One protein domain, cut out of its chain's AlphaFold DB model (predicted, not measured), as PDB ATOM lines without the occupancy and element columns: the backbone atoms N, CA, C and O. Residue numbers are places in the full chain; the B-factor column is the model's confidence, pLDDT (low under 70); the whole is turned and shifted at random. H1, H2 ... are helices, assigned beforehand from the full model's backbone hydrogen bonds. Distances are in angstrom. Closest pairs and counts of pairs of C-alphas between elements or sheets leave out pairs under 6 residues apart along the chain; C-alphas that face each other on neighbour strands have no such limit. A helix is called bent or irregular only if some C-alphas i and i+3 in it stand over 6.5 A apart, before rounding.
ATOM      1  N   ILE A   4     -89.665-130.273-149.573       79.94
ATOM      2  CA  ILE A   4     -90.520-131.452-149.370       79.94
ATOM      3  C   ILE A   4     -91.479-131.609-150.552       79.94
ATOM      4  O   ILE A   4     -91.666-132.710-151.074       79.94
ATOM      5  N   LEU A   5     -92.071-130.505-151.009       78.88
ATOM      6  CA  LEU A   5     -92.924-130.514-152.194       78.88
ATOM      7  C   LEU A   5     -92.142-130.911-153.454       78.88
ATOM      8  O   LEU A   5     -92.636-131.693-154.267       78.88
ATOM      9  N   GLN A   6     -90.911-130.415-153.602       83.31
ATOM     10  CA  GLN A   6     -90.047-130.724-154.737       83.31
ATOM     11  C   GLN A   6     -89.646-132.206-154.765       83.31
ATOM     12  O   GLN A   6     -89.668-132.816-155.836       83.31
ATOM     13  N   GLU A   7     -89.336-132.806-153.613       83.62
ATOM     14  CA  GLU A   7     -89.074-134.246-153.485       83.62
ATOM     15  C   GLU A   7     -90.280-135.071-153.951       83.62
ATOM     16  O   GLU A   7     -90.155-135.908-154.848       83.62
ATOM     17  N   ILE A   8     -91.467-134.773-153.413       77.19
ATOM     18  CA  ILE A   8     -92.715-135.474-153.745       77.19
ATOM     19  C   ILE A   8     -93.012-135.393-155.251       77.19
ATOM     20  O   ILE A   8     -93.385-136.382-155.885       77.19
ATOM     21  N   VAL A   9     -92.827-134.219-155.849       83.44
ATOM     22  CA  VAL A   9     -93.133-133.971-157.264       83.44
ATOM     23  C   VAL A   9     -92.082-134.569-158.198       83.44
ATOM     24  O   VAL A   9     -92.400-134.940-159.328       83.44
ATOM     25  N   THR A  10     -90.838-134.703-157.737       85.50
ATOM     26  CA  THR A  10     -89.793-135.419-158.480       85.50
ATOM     27  C   THR A  10     -90.151-136.898-158.610       85.50
ATOM     28  O   THR A  10     -89.978-137.475-159.681       85.50
ATOM     29  N   THR A  11     -90.727-137.495-157.561       83.31
ATOM     30  CA  THR A  11     -91.249-138.868-157.607       83.31
ATOM     31  C   THR A  11     -92.523-138.983-158.449       83.31
ATOM     32  O   THR A  11     -92.692-139.957-159.181       83.31
ATOM     33  N   TYR A  12     -93.412-137.990-158.392       81.06
ATOM     34  CA  TYR A  12     -94.718-138.024-159.055       81.06
ATOM     35  C   TYR A  12     -94.954-136.764-159.903       81.06
ATOM     36  O   TYR A  12     -95.643-135.829-159.499       81.06
ATOM     37  N   GLN A  13     -94.418-136.749-161.128       82.00
ATOM     38  CA  GLN A  13     -94.396-135.554-161.991       82.00
ATOM     39  C   GLN A  13     -95.774-134.951-162.301       82.00
ATOM     40  O   GLN A  13     -95.892-133.737-162.470       82.00
ATOM     41  N   PHE A  14     -96.833-135.765-162.364       78.50
ATOM     42  CA  PHE A  14     -98.187-135.264-162.625       78.50
ATOM     43  C   PHE A  14     -98.694-134.326-161.511       78.50
ATOM     44  O   PHE A  14     -99.593-133.525-161.763       78.50
ATOM     45  N   LEU A  15     -98.093-134.371-160.312       75.25
ATOM     46  CA  LEU A  15     -98.425-133.486-159.193       75.25
ATOM     47  C   LEU A  15     -98.082-132.016-159.462       75.25
ATOM     48  O   LEU A  15     -98.637-131.150-158.793       75.25
ATOM     49  N   ARG A  16     -97.257-131.716-160.479       80.31
ATOM     50  CA  ARG A  16     -97.011-130.332-160.931       80.31
ATOM     51  C   ARG A  16     -98.278-129.601-161.363       80.31
ATOM     52  O   ARG A  16     -98.315-128.382-161.362       80.31
ATOM     53  N   LYS A  17     -99.318-130.348-161.743       78.75
ATOM     54  CA  LYS A  17    -100.608-129.793-162.163       78.75
ATOM     55  C   LYS A  17    -101.546-129.497-160.990       78.75
ATOM     56  O   LYS A  17    -102.650-129.009-161.215       78.75
ATOM     57  N   LEU A  18    -101.167-129.850-159.758       78.31
ATOM     58  CA  LEU A  18    -102.014-129.606-158.599       78.31
ATOM     59  C   LEU A  18    -101.993-128.122-158.214       78.31
ATOM     60  O   LEU A  18    -100.910-127.543-158.160       78.31
ATOM     61  N   PRO A  19    -103.139-127.543-157.806       79.88
ATOM     62  CA  PRO A  19    -103.204-126.158-157.338       79.88
ATOM     63  C   PRO A  19    -102.220-125.837-156.206       79.88
ATOM     64  O   PRO A  19    -101.688-124.737-156.153       79.88
ATOM     65  N   VAL A  20    -101.933-126.805-155.326       80.44
ATOM     66  CA  VAL A  20    -100.927-126.632-154.267       80.44
ATOM     67  C   VAL A  20     -99.519-126.459-154.839       80.44
ATOM     68  O   VAL A  20     -98.758-125.653-154.326       80.44
ATOM     69  N   TYR A  21     -99.161-127.164-155.915       82.44
ATOM     70  CA  TYR A  21     -97.852-126.993-156.543       82.44
ATOM     71  C   TYR A  21     -97.735-125.617-157.184       82.44
ATOM     72  O   TYR A  21     -96.797-124.887-156.879       82.44
ATOM     73  N   THR A  22     -98.737-125.248-157.984       81.06
ATOM     74  CA  THR A  22     -98.821-123.935-158.627       81.06
ATOM     75  C   THR A  22     -98.759-122.810-157.598       81.06
ATOM     76  O   THR A  22     -97.971-121.892-157.766       81.06
ATOM     77  N   PHE A  23     -99.485-122.922-156.480       84.00
ATOM     78  CA  PHE A  23     -99.397-121.958-155.382       84.00
ATOM     79  C   PHE A  23     -97.960-121.783-154.877       84.00
ATOM     80  O   PHE A  23     -97.457-120.668-154.822       84.00
ATOM     81  N   TYR A  24     -97.283-122.870-154.496       81.56
ATOM     82  CA  TYR A  24     -95.935-122.771-153.925       81.56
ATOM     83  C   TYR A  24     -94.883-122.347-154.958       81.56
ATOM     84  O   TYR A  24     -93.855-121.799-154.567       81.56
ATOM     85  N   GLU A  25     -95.114-122.594-156.247       82.94
ATOM     86  CA  GLU A  25     -94.264-122.110-157.336       82.94
ATOM     87  C   GLU A  25     -94.411-120.592-157.509       82.94
ATOM     88  O   GLU A  25     -93.415-119.877-157.420       82.94
ATOM     89  N   GLU A  26     -95.648-120.102-157.634       79.56
ATOM     90  CA  GLU A  26     -95.968-118.675-157.769       79.56
ATOM     91  C   GLU A  26     -95.482-117.871-156.551       79.56
ATOM     92  O   GLU A  26     -94.773-116.876-156.678       79.56
ATOM     93  N   MET A  27     -95.804-118.340-155.344       78.38
ATOM     94  CA  MET A  27     -95.502-117.609-154.111       78.38
ATOM     95  C   MET A  27     -94.018-117.661-153.730       78.38
ATOM     96  O   MET A  27     -93.563-116.876-152.900       78.38
ATOM     97  N   ASN A  28     -93.233-118.563-154.325       77.81
ATOM     98  CA  ASN A  28     -91.788-118.595-154.117       77.81
ATOM     99  C   ASN A  28     -91.076-117.422-154.808       77.81
ATOM    100  O   ASN A  28     -90.018-117.011-154.338       77.81
ATOM    101  N   GLU A  29     -91.634-116.873-155.889       75.06
ATOM    102  CA  GLU A  29     -91.131-115.627-156.481       75.06
ATOM    103  C   GLU A  29     -91.433-114.434-155.569       75.06
ATOM    104  O   GLU A  29     -90.567-113.591-155.332       75.06
ATOM    105  N   ASP A  30     -92.628-114.407-154.977       72.75
ATOM    106  CA  ASP A  30     -93.041-113.371-154.026       72.75
ATOM    107  C   ASP A  30     -92.263-113.420-152.708       72.75
ATOM    108  O   ASP A  30     -91.940-112.375-152.140       72.75
ATOM    109  N   GLU A  31     -91.884-114.621-152.259       67.06
ATOM    110  CA  GLU A  31     -90.975-114.813-151.127       67.06
ATOM    111  C   GLU A  31     -89.595-114.189-151.403       67.06
ATOM    112  O   GLU A  31     -88.927-113.726-150.483       67.06
ATOM    113  N   GLN A  32     -89.147-114.158-152.659       70.31
ATOM    114  CA  GLN A  32     -87.836-113.623-153.037       70.31
ATOM    115  C   GLN A  32     -87.851-112.119-153.341       70.31
ATOM    116  O   GLN A  32     -86.782-111.528-153.521       70.31
ATOM    117  N   LYS A  33     -89.030-111.484-153.395       72.75
ATOM    118  CA  LYS A  33     -89.141-110.037-153.619       72.75
ATOM    119  C   LYS A  33     -88.479-109.263-152.482       72.75
ATOM    120  O   LYS A  33     -88.547-109.637-151.313       72.75
ATOM    121  N   SER A  34     -87.835-108.154-152.845       63.94
ATOM    122  CA  SER A  34     -87.101-107.330-151.892       63.94
ATOM    123  C   SER A  34     -88.015-106.757-150.809       63.94
ATOM    124  O   SER A  34     -89.155-106.346-151.038       63.94
ATOM    125  N   VAL A  35     -87.459-106.719-149.605       61.50
ATOM    126  CA  VAL A  35     -88.052-106.130-148.411       61.50
ATOM    127  C   VAL A  35     -88.360-104.648-148.655       61.50
ATOM    128  O   VAL A  35     -87.448-103.833-148.792       61.50
ATOM    129  N   GLN A  36     -89.644-104.276-148.665       62.38
ATOM    130  CA  GLN A  36     -90.034-102.867-148.757       62.38
ATOM    131  C   GLN A  36     -89.624-102.097-147.489       62.38
ATOM    132  O   GLN A  36     -89.733-102.585-146.357       62.38
ATOM    133  N   GLU A  37     -89.134-100.868-147.670       56.84
ATOM    134  CA  GLU A  37     -88.705-100.008-146.559       56.84
ATOM    135  C   GLU A  37     -89.867 -99.539-145.677       56.84
ATOM    136  O   GLU A  37     -89.684 -99.420-144.468       56.84
ATOM    137  N   LYS A  38     -91.056 -99.331-146.259       59.75
ATOM    138  CA  LYS A  38     -92.276 -98.905-145.561       59.75
ATOM    139  C   LYS A  38     -93.339 -99.989-145.646       59.75
ATOM    140  O   LYS A  38     -93.928-100.184-146.701       59.75
ATOM    141  N   ASN A  39     -93.599-100.655-144.533       66.88
ATOM    142  CA  ASN A  39     -94.687-101.614-144.414       66.88
ATOM    143  C   ASN A  39     -95.245-101.653-142.990       66.88
ATOM    144  O   ASN A  39     -94.668-101.067-142.064       66.88
ATOM    145  N   MET A  40     -96.370-102.346-142.814       69.00
ATOM    146  CA  MET A  40     -97.007-102.456-141.503       69.00
ATOM    147  C   MET A  40     -96.131-103.276-140.550       69.00
ATOM    148  O   MET A  40     -96.004-102.919-139.381       69.00
ATOM    149  N   CYS A  41     -95.420-104.280-141.064       72.62
ATOM    150  CA  CYS A  41     -94.501-105.120-140.291       72.62
ATOM    151  C   CYS A  41     -93.444-104.342-139.484       72.62
ATOM    152  O   CYS A  41     -93.220-104.623-138.310       72.62
ATOM    153  N   LYS A  42     -92.817-103.321-140.079       68.19
ATOM    154  CA  LYS A  42     -91.813-102.455-139.437       68.19
ATOM    155  C   LYS A  42     -92.427-101.405-138.516       68.19
ATOM    156  O   LYS A  42     -91.721-100.851-137.681       68.19
ATOM    157  N   THR A  43     -93.716-101.111-138.680       68.38
ATOM    158  CA  THR A  43     -94.426-100.110-137.869       68.38
ATOM    159  C   THR A  43     -94.689-100.630-136.457       68.38
ATOM    160  O   THR A  43     -94.669 -99.864-135.496       68.38
ATOM    161  N   TYR A  44     -94.910-101.939-136.330       64.12
ATOM    162  CA  TYR A  44     -95.371-102.573-135.099       64.12
ATOM    163  C   TYR A  44     -94.293-103.381-134.363       64.12
ATOM    164  O   TYR A  44     -94.390-103.556-133.147       64.12
ATOM    165  N   MET A  45     -93.258-103.854-135.063       70.06
ATOM    166  CA  MET A  45     -92.187-104.660-134.472       70.06
ATOM    167  C   MET A  45     -91.066-103.807-133.864       70.06
ATOM    168  O   MET A  45     -90.632-102.811-134.440       70.06
ATOM    169  N   ILE A  46     -90.542-104.234-132.710       65.62
ATOM    170  CA  ILE A  46     -89.377-103.610-132.067       65.62
ATOM    171  C   ILE A  46     -88.129-104.003-132.864       65.62
ATOM    172  O   ILE A  46     -87.690-105.145-132.810       65.62
ATOM    173  N   THR A  47     -87.531-103.074-133.603       63.69
ATOM    174  CA  THR A  47     -86.424-103.369-134.536       63.69
ATOM    175  C   THR A  47     -85.042-103.488-133.883       63.69
ATOM    176  O   THR A  47     -84.083-103.855-134.551       63.69
ATOM    177  N   GLN A  48     -84.908-103.174-132.589       57.91
ATOM    178  CA  GLN A  48     -83.606-103.015-131.919       57.91
ATOM    179  C   GLN A  48     -83.076-104.271-131.202       57.91
ATOM    180  O   GLN A  48     -81.986-104.212-130.634       57.91
ATOM    181  N   GLU A  49     -83.790-105.402-131.220       60.38
ATOM    182  CA  GLU A  49     -83.307-106.652-130.607       60.38
ATOM    183  C   GLU A  49     -82.867-107.687-131.648       60.38
ATOM    184  O   GLU A  49     -83.400-107.768-132.758       60.38
ATOM    185  N   SER A  50     -81.884-108.510-131.274       56.78
ATOM    186  CA  SER A  50     -81.352-109.568-132.130       56.78
ATOM    187  C   SER A  50     -82.417-110.623-132.452       56.78
ATOM    188  O   SER A  50     -83.134-111.101-131.577       56.78
ATOM    189  N   GLY A  51     -82.512-111.005-133.729       59.88
ATOM    190  CA  GLY A  51     -83.475-112.002-134.215       59.88
ATOM    191  C   GLY A  51     -84.816-111.433-134.695       59.88
ATOM    192  O   GLY A  51     -85.629-112.195-135.219       59.88
ATOM    193  N   ASN A  52     -85.044-110.119-134.581       70.06
ATOM    194  CA  ASN A  52     -86.271-109.477-135.067       70.06
ATOM    195  C   ASN A  52     -86.281-109.250-136.580       70.06
ATOM    196  O   ASN A  52     -87.350-109.264-137.185       70.06
ATOM    197  N   ASP A  53     -85.109-109.135-137.208       75.06
ATOM    198  CA  ASP A  53     -84.997-109.004-138.666       75.06
ATOM    199  C   ASP A  53     -85.657-110.180-139.398       75.06
ATOM    200  O   ASP A  53     -86.352-109.980-140.389       75.06
ATOM    201  N   VAL A  54     -85.536-111.396-138.852       77.88
ATOM    202  CA  VAL A  54     -86.131-112.614-139.424       77.88
ATOM    203  C   VAL A  54     -87.665-112.587-139.348       77.88
ATOM    204  O   VAL A  54     -88.344-113.046-140.266       77.88
ATOM    205  N   LEU A  55     -88.236-112.015-138.281       77.12
ATOM    206  CA  LEU A  55     -89.690-111.855-138.137       77.12
ATOM    207  C   LEU A  55     -90.234-110.755-139.046       77.12
ATOM    208  O   LEU A  55     -91.289-110.932-139.658       77.12
ATOM    209  N   ILE A  56     -89.509-109.642-139.161       78.56
ATOM    210  CA  ILE A  56     -89.844-108.548-140.075       78.56
ATOM    211  C   ILE A  56     -89.821-109.057-141.519       78.56
ATOM    212  O   ILE A  56     -90.755-108.789-142.276       78.56
ATOM    213  N   GLU A  57     -88.802-109.841-141.875       82.38
ATOM    214  CA  GLU A  57     -88.673-110.464-143.190       82.38
ATOM    215  C   GLU A  57     -89.825-111.441-143.468       82.38
ATOM    216  O   GLU A  57     -90.440-111.380-144.534       82.38
ATOM    217  N   LEU A  58     -90.176-112.309-142.510       83.38
ATOM    218  CA  LEU A  58     -91.330-113.202-142.653       83.38
ATOM    219  C   LEU A  58     -92.635-112.418-142.840       83.38
ATOM    220  O   LEU A  58     -93.437-112.757-143.708       83.38
ATOM    221  N   CYS A  59     -92.838-111.364-142.054       82.06
ATOM    222  CA  CYS A  59     -94.021-110.520-142.144       82.06
ATOM    223  C   CYS A  59     -94.138-109.853-143.526       82.06
ATOM    224  O   CYS A  59     -95.192-109.895-144.152       82.06
ATOM    225  N   GLN A  60     -93.038-109.311-144.049       82.25
ATOM    226  CA  GLN A  60     -92.975-108.716-145.388       82.25
ATOM    227  C   GLN A  60     -93.295-109.708-146.496       82.25
ATOM    228  O   GLN A  60     -94.044-109.398-147.420       82.25
ATOM    229  N   LYS A  61     -92.727-110.910-146.405       85.75
ATOM    230  CA  LYS A  61     -93.017-111.994-147.345       85.75
ATOM    231  C   LYS A  61     -94.501-112.354-147.309       85.75
ATOM    232  O   LYS A  61     -95.110-112.543-148.356       85.75
ATOM    233  N   ALA A  62     -95.091-112.392-146.115       84.75
ATOM    234  CA  ALA A  62     -96.512-112.650-145.934       84.75
ATOM    235  C   ALA A  62     -97.395-111.553-146.558       84.75
ATOM    236  O   ALA A  62     -98.349-111.881-147.259       84.75
ATOM    237  N   GLU A  63     -97.060-110.272-146.371       82.62
ATOM    238  CA  GLU A  63     -97.754-109.153-147.027       82.62
ATOM    239  C   GLU A  63     -97.641-109.216-148.557       82.62
ATOM    240  O   GLU A  63     -98.642-109.055-149.250       82.62
ATOM    241  N   ASN A  64     -96.447-109.494-149.096       83.88
ATOM    242  CA  ASN A  64     -96.240-109.628-150.541       83.88
ATOM    243  C   ASN A  64     -97.118-110.738-151.135       83.88
ATOM    244  O   ASN A  64     -97.746-110.530-152.170       83.88
ATOM    245  N   ILE A  65     -97.188-111.891-150.464       85.31
ATOM    246  CA  ILE A  65     -98.045-113.007-150.876       85.31
ATOM    247  C   ILE A  65     -99.522-112.602-150.823       85.31
ATOM    248  O   ILE A  65    -100.242-112.820-151.794       85.31
ATOM    249  N   LEU A  66     -99.982-111.988-149.728       81.69
ATOM    250  CA  LEU A  66    -101.374-111.542-149.608       81.69
ATOM    251  C   LEU A  66    -101.747-110.530-150.698       81.69
ATOM    252  O   LEU A  66    -102.831-110.634-151.266       81.69
ATOM    253  N   LYS A  67    -100.834-109.623-151.050       80.81
ATOM    254  CA  LYS A  67    -101.024-108.684-152.158       80.81
ATOM    255  C   LYS A  67    -101.148-109.389-153.510       80.81
ATOM    256  O   LYS A  67    -102.061-109.100-154.273       80.81
ATOM    257  N   SER A  68    -100.269-110.345-153.808       81.44
ATOM    258  CA  SER A  68    -100.355-111.127-155.050       81.44
ATOM    259  C   SER A  68    -101.646-111.949-155.134       81.44
ATOM    260  O   SER A  68    -102.207-112.128-156.219       81.44
ATOM    261  N   LEU A  69    -102.126-112.462-153.995       80.38
ATOM    262  CA  LEU A  69    -103.416-113.140-153.905       80.38
ATOM    263  C   LEU A  69    -104.569-112.178-154.189       80.38
ATOM    264  O   LEU A  69    -105.428-112.517-154.998       80.38
ATOM    265  N   GLU A  70    -104.559-110.988-153.588       79.38
ATOM    266  CA  GLU A  70    -105.528-109.926-153.871       79.38
ATOM    267  C   GLU A  70    -105.574-109.606-155.373       79.38
ATOM    268  O   GLU A  70    -106.639-109.719-155.981       79.38
ATOM    269  N   ASP A  71    -104.426-109.314-155.994       78.06
ATOM    270  CA  ASP A  71    -104.328-109.013-157.429       78.06
ATOM    271  C   ASP A  71    -104.915-110.157-158.287       78.06
ATOM    272  O   ASP A  71    -105.725-109.922-159.190       78.06
ATOM    273  N   SER A  72    -104.597-111.412-157.939       75.69
ATOM    274  CA  SER A  72    -105.106-112.616-158.625       75.69
ATOM    275  C   SER A  72    -106.596-112.907-158.363       75.69
ATOM    276  O   SER A  72    -107.232-113.719-159.044       75.69
ATOM    277  N   PHE A  73    -107.173-112.339-157.307       76.62
ATOM    278  CA  PHE A  73    -108.604-112.443-157.030       76.62
ATOM    279  C   PHE A  73    -109.382-111.304-157.685       76.62
ATOM    280  O   PHE A  73    -110.544-111.510-158.050       76.62
ATOM    281  N   ILE A  74    -108.760-110.132-157.850       71.94
ATOM    282  CA  ILE A  74    -109.296-108.984-158.588       71.94
ATOM    283  C   ILE A  74    -109.413-109.307-160.076       71.94
ATOM    284  O   ILE A  74    -110.468-109.063-160.662       71.94
ATOM    285  N   ASP A  75    -108.376-109.890-160.679       74.31
ATOM    286  CA  ASP A  75    -108.375-110.249-162.104       74.31
ATOM    287  C   ASP A  75    -109.271-111.463-162.441       74.31
ATOM    288  O   ASP A  75    -109.477-111.800-163.608       74.31
ATOM    289  N   GLY A  76    -109.834-112.107-161.411       64.31
ATOM    290  CA  GLY A  76    -110.743-113.244-161.514       64.31
ATOM    291  C   GLY A  76    -110.063-114.586-161.804       64.31
ATOM    292  O   GLY A  76    -110.741-115.615-161.776       64.31
ATOM    293  N   SER A  77    -108.746-114.615-162.024       67.62
ATOM    294  CA  SER A  77    -107.995-115.818-162.399       67.62
ATOM    295  C   SER A  77    -108.052-116.910-161.326       67.62
ATOM    296  O   SER A  77    -108.083-118.099-161.650       67.62
ATOM    297  N   LYS A  78    -108.124-116.521-160.043       67.06
ATOM    298  CA  LYS A  78    -108.082-117.454-158.900       67.06
ATOM    299  C   LYS A  78    -109.296-117.387-157.978       67.06
ATOM    300  O   LYS A  78    -109.318-118.077-156.958       67.06
ATOM    301  N   HIS A  79    -110.333-116.633-158.342       66.44
ATOM    302  CA  HIS A  79    -111.503-116.403-157.482       66.44
ATOM    303  C   HIS A  79    -112.201-117.712-157.060       66.44
ATOM    304  O   HIS A  79    -112.559-117.891-155.898       66.44
ATOM    305  N   SER A  80    -112.305-118.686-157.972       67.12
ATOM    306  CA  SER A  80    -112.899-120.008-157.706       67.12
ATOM    307  C   SER A  80    -112.070-120.905-156.775       67.12
ATOM    308  O   SER A  80    -112.585-121.894-156.259       67.12
ATOM    309  N   ASN A  81    -110.797-120.572-156.541       73.94
ATOM    310  CA  ASN A  81    -109.883-121.311-155.670       73.94
ATOM    311  C   ASN A  81    -109.447-120.503-154.435       73.94
ATOM    312  O   ASN A  81    -108.563-120.968-153.712       73.94
ATOM    313  N   LYS A  82    -110.066-119.342-154.162       78.38
ATOM    314  CA  LYS A  82    -109.710-118.430-153.059       78.38
ATOM    315  C   LYS A  82    -109.467-119.167-151.743       78.38
ATOM    316  O   LYS A  82    -108.372-119.108-151.196       78.38
ATOM    317  N   GLU A  83    -110.451-119.935-151.279       79.38
ATOM    318  CA  GLU A  83    -110.370-120.661-150.005       79.38
ATOM    319  C   GLU A  83    -109.191-121.651-149.963       79.38
ATOM    320  O   GLU A  83    -108.512-121.793-148.946       79.38
ATOM    321  N   ARG A  84    -108.884-122.322-151.082       80.31
ATOM    322  CA  ARG A  84    -107.730-123.232-151.160       80.31
ATOM    323  C   ARG A  84    -106.416-122.470-151.056       80.31
ATOM    324  O   ARG A  84    -105.545-122.889-150.303       80.31
ATOM    325  N   TYR A  85    -106.297-121.354-151.770       82.38
ATOM    326  CA  TYR A  85    -105.110-120.498-151.738       82.38
ATOM    327  C   TYR A  85    -104.900-119.885-150.346       82.38
ATOM    328  O   TYR A  85    -103.788-119.930-149.826       82.38
ATOM    329  N   CYS A  86    -105.970-119.434-149.687       81.19
ATOM    330  CA  CYS A  86    -105.933-118.974-148.300       81.19
ATOM    331  C   CYS A  86    -105.448-120.067-147.335       81.19
ATOM    332  O   CYS A  86    -104.591-119.819-146.488       81.19
ATOM    333  N   ASN A  87    -105.929-121.303-147.499       79.50
ATOM    334  CA  ASN A  87    -105.469-122.438-146.700       79.50
ATOM    335  C   ASN A  87    -103.989-122.776-146.957       79.50
ATOM    336  O   ASN A  87    -103.259-123.082-146.012       79.50
ATOM    337  N   TYR A  88    -103.518-122.697-148.208       84.12
ATOM    338  CA  TYR A  88    -102.098-122.877-148.536       84.12
ATOM    339  C   TYR A  88    -101.223-121.789-147.920       84.12
ATOM    340  O   TYR A  88    -100.182-122.101-147.340       84.12
ATOM    341  N   PHE A  89    -101.672-120.536-147.974       85.06
ATOM    342  CA  PHE A  89    -100.994-119.416-147.335       85.06
ATOM    343  C   PHE A  89    -100.909-119.588-145.816       85.06
ATOM    344  O   PHE A  89     -99.815-119.510-145.257       85.06
ATOM    345  N   LYS A  90    -102.029-119.918-145.157       82.44
ATOM    346  CA  LYS A  90    -102.071-120.213-143.716       82.44
ATOM    347  C   LYS A  90    -101.069-121.306-143.342       82.44
ATOM    348  O   LYS A  90    -100.346-121.170-142.356       82.44
ATOM    349  N   TYR A  91    -101.012-122.375-144.136       78.81
ATOM    350  CA  TYR A  91    -100.084-123.480-143.914       78.81
ATOM    351  C   TYR A  91     -98.617-123.052-144.091       78.81
ATOM    352  O   TYR A  91     -97.770-123.360-143.252       78.81
ATOM    353  N   TRP A  92     -98.308-122.315-145.166       84.69
ATOM    354  CA  TRP A  92     -96.970-121.777-145.430       84.69
ATOM    355  C   TRP A  92     -96.487-120.873-144.290       84.69
ATOM    356  O   TRP A  92     -95.384-121.083-143.780       84.69
ATOM    357  N   LEU A  93     -97.323-119.930-143.852       82.69
ATOM    358  CA  LEU A  93     -96.987-118.959-142.813       82.69
ATOM    359  C   LEU A  93     -96.678-119.652-141.483       82.69
ATOM    360  O   LEU A  93     -95.666-119.360-140.847       82.69
ATOM    361  N   ASN A  94     -97.504-120.627-141.107       78.56
ATOM    362  CA  ASN A  94     -97.316-121.423-139.901       78.56
ATOM    363  C   ASN A  94     -96.029-122.243-139.905       78.56
ATOM    364  O   ASN A  94     -95.268-122.234-138.935       78.56
ATOM    365  N   PHE A  95     -95.761-122.926-141.015       79.56
ATOM    366  CA  PHE A  95     -94.543-123.710-141.173       79.56
ATOM    367  C   PHE A  95     -93.287-122.831-141.059       79.56
ATOM    368  O   PHE A  95     -92.344-123.185-140.351       79.56
ATOM    369  N   LYS A  96     -93.282-121.656-141.707       81.56
ATOM    370  CA  LYS A  96     -92.162-120.701-141.641       81.56
ATOM    371  C   LYS A  96     -91.986-120.126-140.236       81.56
ATOM    372  O   LYS A  96     -90.866-120.107-139.735       81.56
ATOM    373  N   ALA A  97     -93.078-119.731-139.578       77.50
ATOM    374  CA  ALA A  97     -93.045-119.245-138.201       77.50
ATOM    375  C   ALA A  97     -92.445-120.288-137.242       77.50
ATOM    376  O   ALA A  97     -91.614-119.946-136.405       77.50
ATOM    377  N   LYS A  98     -92.782-121.576-137.411       75.75
ATOM    378  CA  LYS A  98     -92.194-122.670-136.623       75.75
ATOM    379  C   LYS A  98     -90.685-122.827-136.851       75.75
ATOM    380  O   LYS A  98     -89.945-123.002-135.886       75.75
ATOM    381  N   GLN A  99     -90.216-122.752-138.101       75.81
ATOM    382  CA  GLN A  99     -88.792-122.920-138.446       75.81
ATOM    383  C   GLN A  99     -87.876-121.843-137.856       75.81
ATOM    384  O   GLN A  99     -86.708-122.123-137.599       75.81
ATOM    385  N   ILE A 100     -88.396-120.639-137.607       75.19
ATOM    386  CA  ILE A 100     -87.637-119.552-136.968       75.19
ATOM    387  C   ILE A 100     -87.254-119.911-135.517       75.19
ATOM    388  O   ILE A 100     -86.381-119.275-134.934       75.19
ATOM    389  N   GLY A 101     -87.822-120.979-134.938       60.25
ATOM    390  CA  GLY A 101     -87.396-121.469-133.627       60.25
ATOM    391  C   GLY A 101     -87.789-120.506-132.510       60.25
ATOM    392  O   GLY A 101     -87.002-120.244-131.601       60.25
ATOM    393  N   LEU A 102     -89.028-120.005-132.576       55.41
ATOM    394  CA  LEU A 102     -89.649-119.071-131.624       55.41
ATOM    395  C   LEU A 102     -89.574-119.531-130.151       55.41
ATOM    396  O   LEU A 102     -89.852-118.751-129.247       55.41
ATOM    397  N   GLU A 103     -89.215-120.792-129.902       48.47
ATOM    398  CA  GLU A 103     -89.128-121.412-128.578       48.47
ATOM    399  C   GLU A 103     -87.848-121.053-127.799       48.47
ATOM    400  O   GLU A 103     -87.805-121.263-126.590       48.47
ATOM    401  N   ASN A 104     -86.823-120.482-128.447       46.84
ATOM    402  CA  ASN A 104     -85.520-120.215-127.814       46.84
ATOM    403  C   ASN A 104     -85.296-118.762-127.357       46.84
ATOM    404  O   ASN A 104     -84.222-118.452-126.840       46.84
ATOM    405  N   TYR A 105     -86.269-117.864-127.534       48.97
ATOM    406  CA  TYR A 105     -86.061-116.427-127.333       48.97
ATOM    407  C   TYR A 105     -86.977-115.836-126.250       48.97
ATOM    408  O   TYR A 105     -88.110-116.266-126.056       48.97
ATOM    409  N   SER A 106     -86.425-114.878-125.497       47.59
ATOM    410  CA  SER A 106     -86.962-114.304-124.250       47.59
ATOM    411  C   SER A 106     -88.351-113.643-124.374       47.59
ATOM    412  O   SER A 106     -88.902-113.509-125.462       47.59
ATOM    413  N   HIS A 107     -88.902-113.166-123.249       49.25
ATOM    414  CA  HIS A 107     -90.217-112.515-123.131       49.25
ATOM    415  C   HIS A 107     -90.566-111.463-124.211       49.25
ATOM    416  O   HIS A 107     -91.745-111.328-124.537       49.25
ATOM    417  N   ASN A 108     -89.592-110.770-124.814       48.59
ATOM    418  CA  ASN A 108     -89.836-109.782-125.878       48.59
ATOM    419  C   ASN A 108     -90.110-110.403-127.265       48.59
ATOM    420  O   ASN A 108     -90.756-109.781-128.107       48.59
ATOM    421  N   TYR A 109     -89.738-111.665-127.496       52.50
ATOM    422  CA  TYR A 109     -90.045-112.369-128.747       52.50
ATOM    423  C   TYR A 109     -91.535-112.728-128.853       52.50
ATOM    424  O   TYR A 109     -92.105-112.716-129.942       52.50
ATOM    425  N   ASN A 110     -92.202-112.934-127.710       62.88
ATOM    426  CA  ASN A 110     -93.660-113.070-127.636       62.88
ATOM    427  C   ASN A 110     -94.359-111.785-128.130       62.88
ATOM    428  O   ASN A 110     -95.363-111.857-128.830       62.88
ATOM    429  N   TYR A 111     -93.795-110.601-127.852       67.06
ATOM    430  CA  TYR A 111     -94.332-109.340-128.371       67.06
ATOM    431  C   TYR A 111     -94.236-109.277-129.899       67.06
ATOM    432  O   TYR A 111     -95.263-109.144-130.554       67.06
ATOM    433  N   ASN A 112     -93.049-109.436-130.492       67.38
ATOM    434  CA  ASN A 112     -92.910-109.334-131.951       67.38
ATOM    435  C   ASN A 112     -93.641-110.444-132.705       67.38
ATOM    436  O   ASN A 112     -94.112-110.220-133.816       67.38
ATOM    437  N   TYR A 113     -93.805-111.612-132.091       70.88
ATOM    438  CA  TYR A 113     -94.674-112.658-132.604       70.88
ATOM    439  C   TYR A 113     -96.153-112.248-132.617       70.88
ATOM    440  O   TYR A 113     -96.831-112.371-133.638       70.88
ATOM    441  N   ASN A 114     -96.643-111.675-131.516       71.38
ATOM    442  CA  ASN A 114     -97.983-111.096-131.478       71.38
ATOM    443  C   ASN A 114     -98.123-109.955-132.494       71.38
ATOM    444  O   ASN A 114     -99.176-109.824-133.112       71.38
ATOM    445  N   MET A 115     -97.061-109.182-132.740       73.25
ATOM    446  CA  MET A 115     -97.061-108.133-133.764       73.25
ATOM    447  C   MET A 115     -96.981-108.681-135.191       73.25
ATOM    448  O   MET A 115     -97.554-108.061-136.080       73.25
ATOM    449  N   LEU A 116     -96.349-109.836-135.437       76.06
ATOM    450  CA  LEU A 116     -96.426-110.556-136.718       76.06
ATOM    451  C   LEU A 116     -97.879-110.921-137.010       76.06
ATOM    452  O   LEU A 116     -98.410-110.575-138.062       76.06
ATOM    453  N   HIS A 117     -98.530-111.561-136.040       75.56
ATOM    454  CA  HIS A 117     -99.940-111.912-136.128       75.56
ATOM    455  C   HIS A 117    -100.823-110.674-136.332       75.56
ATOM    456  O   HIS A 117    -101.624-110.641-137.264       75.56
ATOM    457  N   LEU A 118    -100.627-109.625-135.528       73.62
ATOM    458  CA  LEU A 118    -101.373-108.373-135.636       73.62
ATOM    459  C   LEU A 118    -101.173-107.708-137.002       73.62
ATOM    460  O   LEU A 118    -102.146-107.264-137.603       73.62
ATOM    461  N   SER A 119     -99.941-107.649-137.509       76.00
ATOM    462  CA  SER A 119     -99.625-106.999-138.787       76.00
ATOM    463  C   SER A 119    -100.283-107.737-139.950       76.00
ATOM    464  O   SER A 119    -100.946-107.111-140.773       76.00
ATOM    465  N   ILE A 120    -100.188-109.070-139.969       78.12
ATOM    466  CA  ILE A 120    -100.792-109.907-141.013       78.12
ATOM    467  C   ILE A 120    -102.319-109.854-140.942       78.12
ATOM    468  O   ILE A 120    -102.971-109.703-141.973       78.12
ATOM    469  N   MET A 121    -102.904-109.922-139.741       76.69
ATOM    470  CA  MET A 121    -104.347-109.752-139.567       76.69
ATOM    471  C   MET A 121    -104.816-108.372-140.009       76.69
ATOM    472  O   MET A 121    -105.822-108.274-140.699       76.69
ATOM    473  N   THR A 122    -104.100-107.315-139.630       74.81
ATOM    474  CA  THR A 122    -104.462-105.939-139.990       74.81
ATOM    475  C   THR A 122    -104.401-105.753-141.498       74.81
ATOM    476  O   THR A 122    -105.316-105.170-142.066       74.81
ATOM    477  N   TYR A 123    -103.363-106.282-142.152       73.62
ATOM    478  CA  TYR A 123    -103.268-106.259-143.607       73.62
ATOM    479  C   TYR A 123    -104.428-107.026-144.243       73.62
ATOM    480  O   TYR A 123    -105.128-106.474-145.080       73.62
ATOM    481  N   ASN A 124    -104.691-108.255-143.790       74.25
ATOM    482  CA  ASN A 124    -105.791-109.070-144.296       74.25
ATOM    483  C   ASN A 124    -107.158-108.401-144.111       74.25
ATOM    484  O   ASN A 124    -107.956-108.436-145.031       74.25
ATOM    485  N   LEU A 125    -107.421-107.772-142.961       74.25
ATOM    486  CA  LEU A 125    -108.661-107.034-142.682       74.25
ATOM    487  C   LEU A 125    -108.778-105.725-143.473       74.25
ATOM    488  O   LEU A 125    -109.879-105.211-143.631       74.25
ATOM    489  N   ALA A 126    -107.657-105.158-143.922       72.69
ATOM    490  CA  ALA A 126    -107.656-103.989-144.792       72.69
ATOM    491  C   ALA A 126    -107.961-104.343-146.258       72.69
ATOM    492  O   ALA A 126    -108.228-103.437-147.049       72.69
ATOM    493  N   LEU A 127    -107.929-105.631-146.619       69.62
ATOM    494  CA  LEU A 127    -108.410-106.108-147.913       69.62
ATOM    495  C   LEU A 127    -109.944-106.028-147.955       69.62
ATOM    496  O   LEU A 127    -110.614-106.178-146.937       69.62
ATOM    497  N   ASP A 128    -110.510-105.823-149.144       69.69
ATOM    498  CA  ASP A 128    -111.960-105.937-149.363       69.69
ATOM    499  C   ASP A 128    -112.448-107.340-148.936       69.69
ATOM    500  O   ASP A 128    -111.746-108.328-149.166       69.69
ATOM    501  N   ASP A 129    -113.648-107.460-148.354       67.12
ATOM    502  CA  ASP A 129    -114.222-108.722-147.848       67.12
ATOM    503  C   ASP A 129    -114.220-109.844-148.903       67.12
ATOM    504  O   ASP A 129    -114.066-111.032-148.602       67.12
ATOM    505  N   LYS A 130    -114.329-109.493-150.190       66.25
ATOM    506  CA  LYS A 130    -114.214-110.478-151.282       66.25
ATOM    507  C   LYS A 130    -112.804-111.070-151.429       66.25
ATOM    508  O   LYS A 130    -112.678-112.152-152.004       66.25
ATOM    509  N   TYR A 131    -111.767-110.454-150.866       67.31
ATOM    510  CA  TYR A 131    -110.349-110.824-150.989       67.31
ATOM    511  C   TYR A 131    -109.681-111.247-149.675       67.31
ATOM    512  O   TYR A 131    -108.632-111.884-149.722       67.31
ATOM    513  N   THR A 132    -110.313-110.994-148.529       72.75
ATOM    514  CA  THR A 132    -109.847-111.452-147.211       72.75
ATOM    515  C   THR A 132    -109.766-112.980-147.131       72.75
ATOM    516  O   THR A 132    -110.625-113.698-147.648       72.75
ATOM    517  N   CYS A 133    -108.742-113.511-146.470       74.62
ATOM    518  CA  CYS A 133    -108.695-114.919-146.086       74.62
ATOM    519  C   CYS A 133    -109.274-115.103-144.679       74.62
ATOM    520  O   CYS A 133    -108.841-114.440-143.732       74.62
ATOM    521  N   ASP A 134    -110.213-116.034-144.525       71.31
ATOM    522  CA  ASP A 134    -110.782-116.369-143.219       71.31
ATOM    523  C   ASP A 134    -109.768-117.126-142.347       71.31
ATOM    524  O   ASP A 134    -109.007-117.968-142.831       71.31
ATOM    525  N   ASN A 135    -109.790-116.869-141.036       64.38
ATOM    526  CA  ASN A 135    -109.061-117.640-140.018       64.38
ATOM    527  C   ASN A 135    -107.543-117.793-140.257       64.38
ATOM    528  O   ASN A 135    -106.975-118.867-140.020       64.38
ATOM    529  N   ILE A 136    -106.846-116.710-140.636       67.75
ATOM    530  CA  ILE A 136    -105.362-116.630-140.576       67.75
ATOM    531  C   ILE A 136    -104.851-116.665-139.109       67.75
ATOM    532  O   ILE A 136    -103.654-116.660-138.846       67.75
ATOM    533  N   THR A 137    -105.761-116.750-138.136       54.50
ATOM    534  CA  THR A 137    -105.587-116.556-136.688       54.50
ATOM    535  C   THR A 137    -104.819-117.648-135.943       54.50
ATOM    536  O   THR A 137    -104.589-117.516-134.748       54.50
ATOM    537  N   ASP A 138    -104.413-118.721-136.619       55.97
ATOM    538  CA  ASP A 138    -103.722-119.851-135.988       55.97
ATOM    539  C   ASP A 138    -102.235-119.850-136.305       55.97
ATOM    540  O   ASP A 138    -101.691-120.876-136.702       55.97
ATOM    541  N   ILE A 139    -101.573-118.698-136.212       57.88
ATOM    542  CA  ILE A 139    -100.113-118.688-136.279       57.88
ATOM    543  C   ILE A 139     -99.624-119.354-134.983       57.88
ATOM    544  O   ILE A 139     -99.908-118.860-133.897       57.88
ATOM    545  N   GLY A 140     -98.958-120.508-135.108       51.62
ATOM    546  CA  GLY A 140     -98.312-121.296-134.046       51.62
ATOM    547  C   GLY A 140     -99.198-121.833-132.917       51.62
ATOM    548  O   GLY A 140     -98.655-122.245-131.890       51.62
ATOM    549  N   SER A 141    -100.523-121.871-133.091       50.34
ATOM    550  CA  SER A 141    -101.458-122.387-132.080       50.34
ATOM    551  C   SER A 141    -101.498-123.917-131.987       50.34
ATOM    552  O   SER A 141    -101.803-124.424-130.908       50.34
ATOM    553  N   ASP A 142    -101.091-124.660-133.026       53.19
ATOM    554  CA  ASP A 142    -100.920-126.116-132.931       53.19
ATOM    555  C   ASP A 142     -99.542-126.592-133.419       53.19
ATOM    556  O   ASP A 142     -99.233-126.709-134.608       53.19
ATOM    557  N   LYS A 143     -98.666-126.860-132.448       50.19
ATOM    558  CA  LYS A 143     -97.251-127.180-132.671       50.19
ATOM    559  C   LYS A 143     -97.047-128.469-133.462       50.19
ATOM    560  O   LYS A 143     -96.023-128.593-134.137       50.19
ATOM    561  N   ASN A 144     -97.987-129.408-133.406       53.31
ATOM    562  CA  ASN A 144     -97.877-130.690-134.103       53.31
ATOM    563  C   ASN A 144     -98.381-130.606-135.555       53.31
ATOM    564  O   ASN A 144     -97.946-131.378-136.408       53.31
ATOM    565  N   GLU A 145     -99.226-129.629-135.888       60.91
ATOM    566  CA  GLU A 145     -99.859-129.529-137.214       60.91
ATOM    567  C   GLU A 145     -98.921-129.030-138.330       60.91
ATOM    568  O   GLU A 145     -99.237-129.138-139.519       60.91
ATOM    569  N   PHE A 146     -97.732-128.533-137.975       68.56
ATOM    570  CA  PHE A 146     -96.842-127.846-138.921       68.56
ATOM    571  C   PHE A 146     -95.379-128.319-138.881       68.56
ATOM    572  O   PHE A 146     -94.479-127.559-139.229       68.56
ATOM    573  N   ASP A 147     -95.093-129.552-138.440       73.06
ATOM    574  CA  ASP A 147     -93.786-130.188-138.709       73.06
ATOM    575  C   ASP A 147     -93.660-130.721-140.154       73.06
ATOM    576  O   ASP A 147     -94.584-130.644-140.968       73.06
ATOM    577  N   GLU A 148     -92.484-131.257-140.492       77.50
ATOM    578  CA  GLU A 148     -92.222-131.842-141.811       77.50
ATOM    579  C   GLU A 148     -93.137-133.031-142.146       77.50
ATOM    580  O   GLU A 148     -93.485-133.227-143.313       77.50
ATOM    581  N   ILE A 149     -93.538-133.826-141.149       79.31
ATOM    582  CA  ILE A 149     -94.433-134.975-141.340       79.31
ATOM    583  C   ILE A 149     -95.828-134.463-141.688       79.31
ATOM    584  O   ILE A 149     -96.402-134.874-142.698       79.31
ATOM    585  N   SER A 150     -96.344-133.516-140.914       73.88
ATOM    586  CA  SER A 150     -97.620-132.853-141.159       73.88
ATOM    587  C   SER A 150     -97.638-132.157-142.519       73.88
ATOM    588  O   SER A 150     -98.651-132.200-143.216       73.88
ATOM    589  N   LYS A 151     -96.499-131.627-142.978       77.00
ATOM    590  CA  LYS A 151     -96.366-131.035-144.316       77.00
ATOM    591  C   LYS A 151     -96.443-132.064-145.433       77.00
ATOM    592  O   LYS A 151     -97.165-131.866-146.413       77.00
ATOM    593  N   LYS A 152     -95.769-133.203-145.268       77.62
ATOM    594  CA  LYS A 152     -95.906-134.345-146.186       77.62
ATOM    595  C   LYS A 152     -97.356-134.826-146.239       77.62
ATOM    596  O   LYS A 152     -97.907-134.991-147.327       77.62
ATOM    597  N   LEU A 153     -98.001-134.988-145.082       78.44
ATOM    598  CA  LEU A 153     -99.406-135.395-144.983       78.44
ATOM    599  C   LEU A 153    -100.350-134.381-145.633       78.44
ATOM    600  O   LEU A 153    -101.284-134.776-146.331       78.44
ATOM    601  N   PHE A 154    -100.087-133.085-145.471       80.31
ATOM    602  CA  PHE A 154    -100.842-132.023-146.119       80.31
ATOM    603  C   PHE A 154    -100.809-132.160-147.646       80.31
ATOM    604  O   PHE A 154    -101.862-132.153-148.294       80.31
ATOM    605  N   TYR A 155     -99.626-132.349-148.233       79.88
ATOM    606  CA  TYR A 155     -99.487-132.535-149.679       79.88
ATOM    607  C   TYR A 155    -100.159-133.822-150.170       79.88
ATOM    608  O   TYR A 155    -100.895-133.792-151.159       79.88
ATOM    609  N   ILE A 156    -100.000-134.929-149.439       79.50
ATOM    610  CA  ILE A 156    -100.658-136.207-149.754       79.50
ATOM    611  C   ILE A 156    -102.187-136.074-149.696       79.50
ATOM    612  O   ILE A 156    -102.889-136.556-150.585       79.50
ATOM    613  N   ASN A 157    -102.731-135.388-148.690       82.25
ATOM    614  CA  ASN A 157    -104.172-135.183-148.562       82.25
ATOM    615  C   ASN A 157    -104.728-134.325-149.710       82.25
ATOM    616  O   ASN A 157    -105.770-134.647-150.280       82.25
ATOM    617  N   ASN A 158    -104.011-133.265-150.101       78.38
ATOM    618  CA  ASN A 158    -104.371-132.461-151.272       78.38
ATOM    619  C   ASN A 158    -104.404-133.307-152.551       78.38
ATOM    620  O   ASN A 158    -105.345-133.196-153.339       78.38
ATOM    621  N   PHE A 159    -103.436-134.211-152.717       77.00
ATOM    622  CA  PHE A 159    -103.428-135.168-153.818       77.00
ATOM    623  C   PHE A 159    -104.652-136.100-153.799       77.00
ATOM    624  O   PHE A 159    -105.349-136.222-154.808       77.00
ATOM    625  N   ILE A 160    -104.968-136.713-152.653       80.19
ATOM    626  CA  ILE A 160    -106.128-137.612-152.518       80.19
ATOM    627  C   ILE A 160    -107.436-136.875-152.838       80.19
ATOM    628  O   ILE A 160    -108.299-137.419-153.531       80.19
ATOM    629  N   LYS A 161    -107.593-135.636-152.355       82.12
ATOM    630  CA  LYS A 161    -108.771-134.800-152.640       82.12
ATOM    631  C   LYS A 161    -108.903-134.503-154.132       82.12
ATOM    632  O   LYS A 161    -109.991-134.659-154.676       82.12
ATOM    633  N   TYR A 162    -107.807-134.141-154.797       76.88
ATOM    634  CA  TYR A 162    -107.803-133.891-156.239       76.88
ATOM    635  C   TYR A 162    -108.218-135.136-157.037       76.88
ATOM    636  O   TYR A 162    -109.115-135.070-157.871       76.88
ATOM    637  N   MET A 163    -107.641-136.298-156.716       78.56
ATOM    638  CA  MET A 163    -107.974-137.570-157.370       78.56
ATOM    639  C   MET A 163    -109.454-137.951-157.239       78.56
ATOM    640  O   MET A 163    -109.990-138.617-158.117       78.56
ATOM    641  N   LYS A 164    -110.122-137.559-156.148       82.44
ATOM    642  CA  LYS A 164    -111.557-137.818-155.948       82.44
ATOM    643  C   LYS A 164    -112.457-136.932-156.811       82.44
ATOM    644  O   LYS A 164    -113.548-137.367-157.151       82.44
ATOM    645  N   LEU A 165    -112.023-135.715-157.134       77.56
ATOM    646  CA  LEU A 165    -112.813-134.742-157.899       77.56
ATOM    647  C   LEU A 165    -112.710-134.933-159.419       77.56
ATOM    648  O   LEU A 165    -113.529-134.392-160.151       77.56
ATOM    649  N   HIS A 166    -111.709-135.683-159.886       68.94
ATOM    650  CA  HIS A 166    -111.404-135.878-161.308       68.94
ATOM    651  C   HIS A 166    -111.483-137.354-161.751       68.94
ATOM    652  O   HIS A 166    -110.783-137.757-162.680       68.94
ATOM    653  N   LYS A 167    -112.308-138.157-161.069       56.53
ATOM    654  CA  LYS A 167    -112.758-139.486-161.517       56.53
ATOM    655  C   LYS A 167    -114.106-139.368-162.208       56.53
ATOM    656  O   LYS A 167    -114.299-140.118-163.186       56.53
TER     657      LYS A 167
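This is residues 4 to 167 of the 167 residues of the protein "PIR Superfamily Protein" of Plasmodium ovale wallikeri (UniProt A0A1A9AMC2). A helical hairpin, H5 and H6, makes the core, with H7 packed alongside H5 and H6 and H7 set at the two ends of an L whose corner is H5. H3 crosses the hairpin on one side, H8 lies beyond H6 with the short H1 and H2 near it, and small H4 packs on H5 and H7. The long link after H7 runs back between H6 and H7 to reach H8. The printed part has 164 residues with eight named helices, H1 to H8 in chain order, and no named strand: the class is all helix. It is compact by its radius of gyration of the C-alphas, 16.3 A, with an elongated outline of 54 by 35 by 26 A.

H1 is residues 4 to 11, beginning at C-alpha 4 (-90.520, -131.452, -149.370), and H2 is residues 13 to 17. H3 is residues 19 to 32, 20.3 A long, and H4 is residues 40 to 44. H5, the longest helix, is residues 52 to 74, 32.9 A, with C-alpha 52 at (-86.271, -109.477, -135.067). H6, residues 79 to 99, spans 30.3 A and has a kink of 27 degrees near residue 86; it is irregular, with C-alphas 80 and 83 8.1 A apart. H7 is residues 107 to 126, 29.1 A. H8, residues 148 to 165, spans 26.3 A and ends at C-alpha 165 (-112.813, -134.742, -157.899).

H5 is the hub, touching four helices. H5 and H6 form a hairpin at a shallow tilt of 7 degrees, opposite ways; their closest C-alphas, of Phe 73 and His 79, are 4.9 A apart. H7 touches H5 at a shallow tilt of 14 degrees, the same way, closest at the C-alphas of Cys 59 and Leu 116, 5.9 A. H4 touches H7, closest at the C-alphas of Cys 41 and Ser 119, 5.7 A, and touches H5 at residues 56 to 60 alone, closest at the C-alphas of Cys 41 and Cys 59, 5.7 A. Residues 27 to 32 of H3 touch H5 at a steep tilt of 52 degrees, opposite ways, closest at the C-alphas of Glu 31 and Lys 61, 5.1 A. Residues 20 to 23 of H3 touch H6 at a steep tilt of 57 degrees, closest at the C-alphas of Phe 23 and Tyr 85, 6.9 A. H6 and H8 are near each other. H1 touches residues 148 to 155 of H8 at a steep tilt of 53 degrees, closest at the C-alphas of Ile 4 and Lys 152, 6.9 A. H2 is close to but not clearly touching H8. Every O i to N i+4 pair is within hydrogen-bond range in H1, H4, H5 and H8; the counts are 8 of 10 in H3, 15 of 17 in H6, 15 of 16 in H7 and 0 of 1 in H2, where 2 of 2 O i to N i+3 pairs are.

The C-alphas farthest apart, of Gln 48 and Lys 167, are 55.3 A apart. The printed part has no cut; the link from H7 to H8, 21 residues, is long. The mean pLDDT of the printed part is 72.7, and 53 residues are under 70, among them 101 to 112 and 135 to 146.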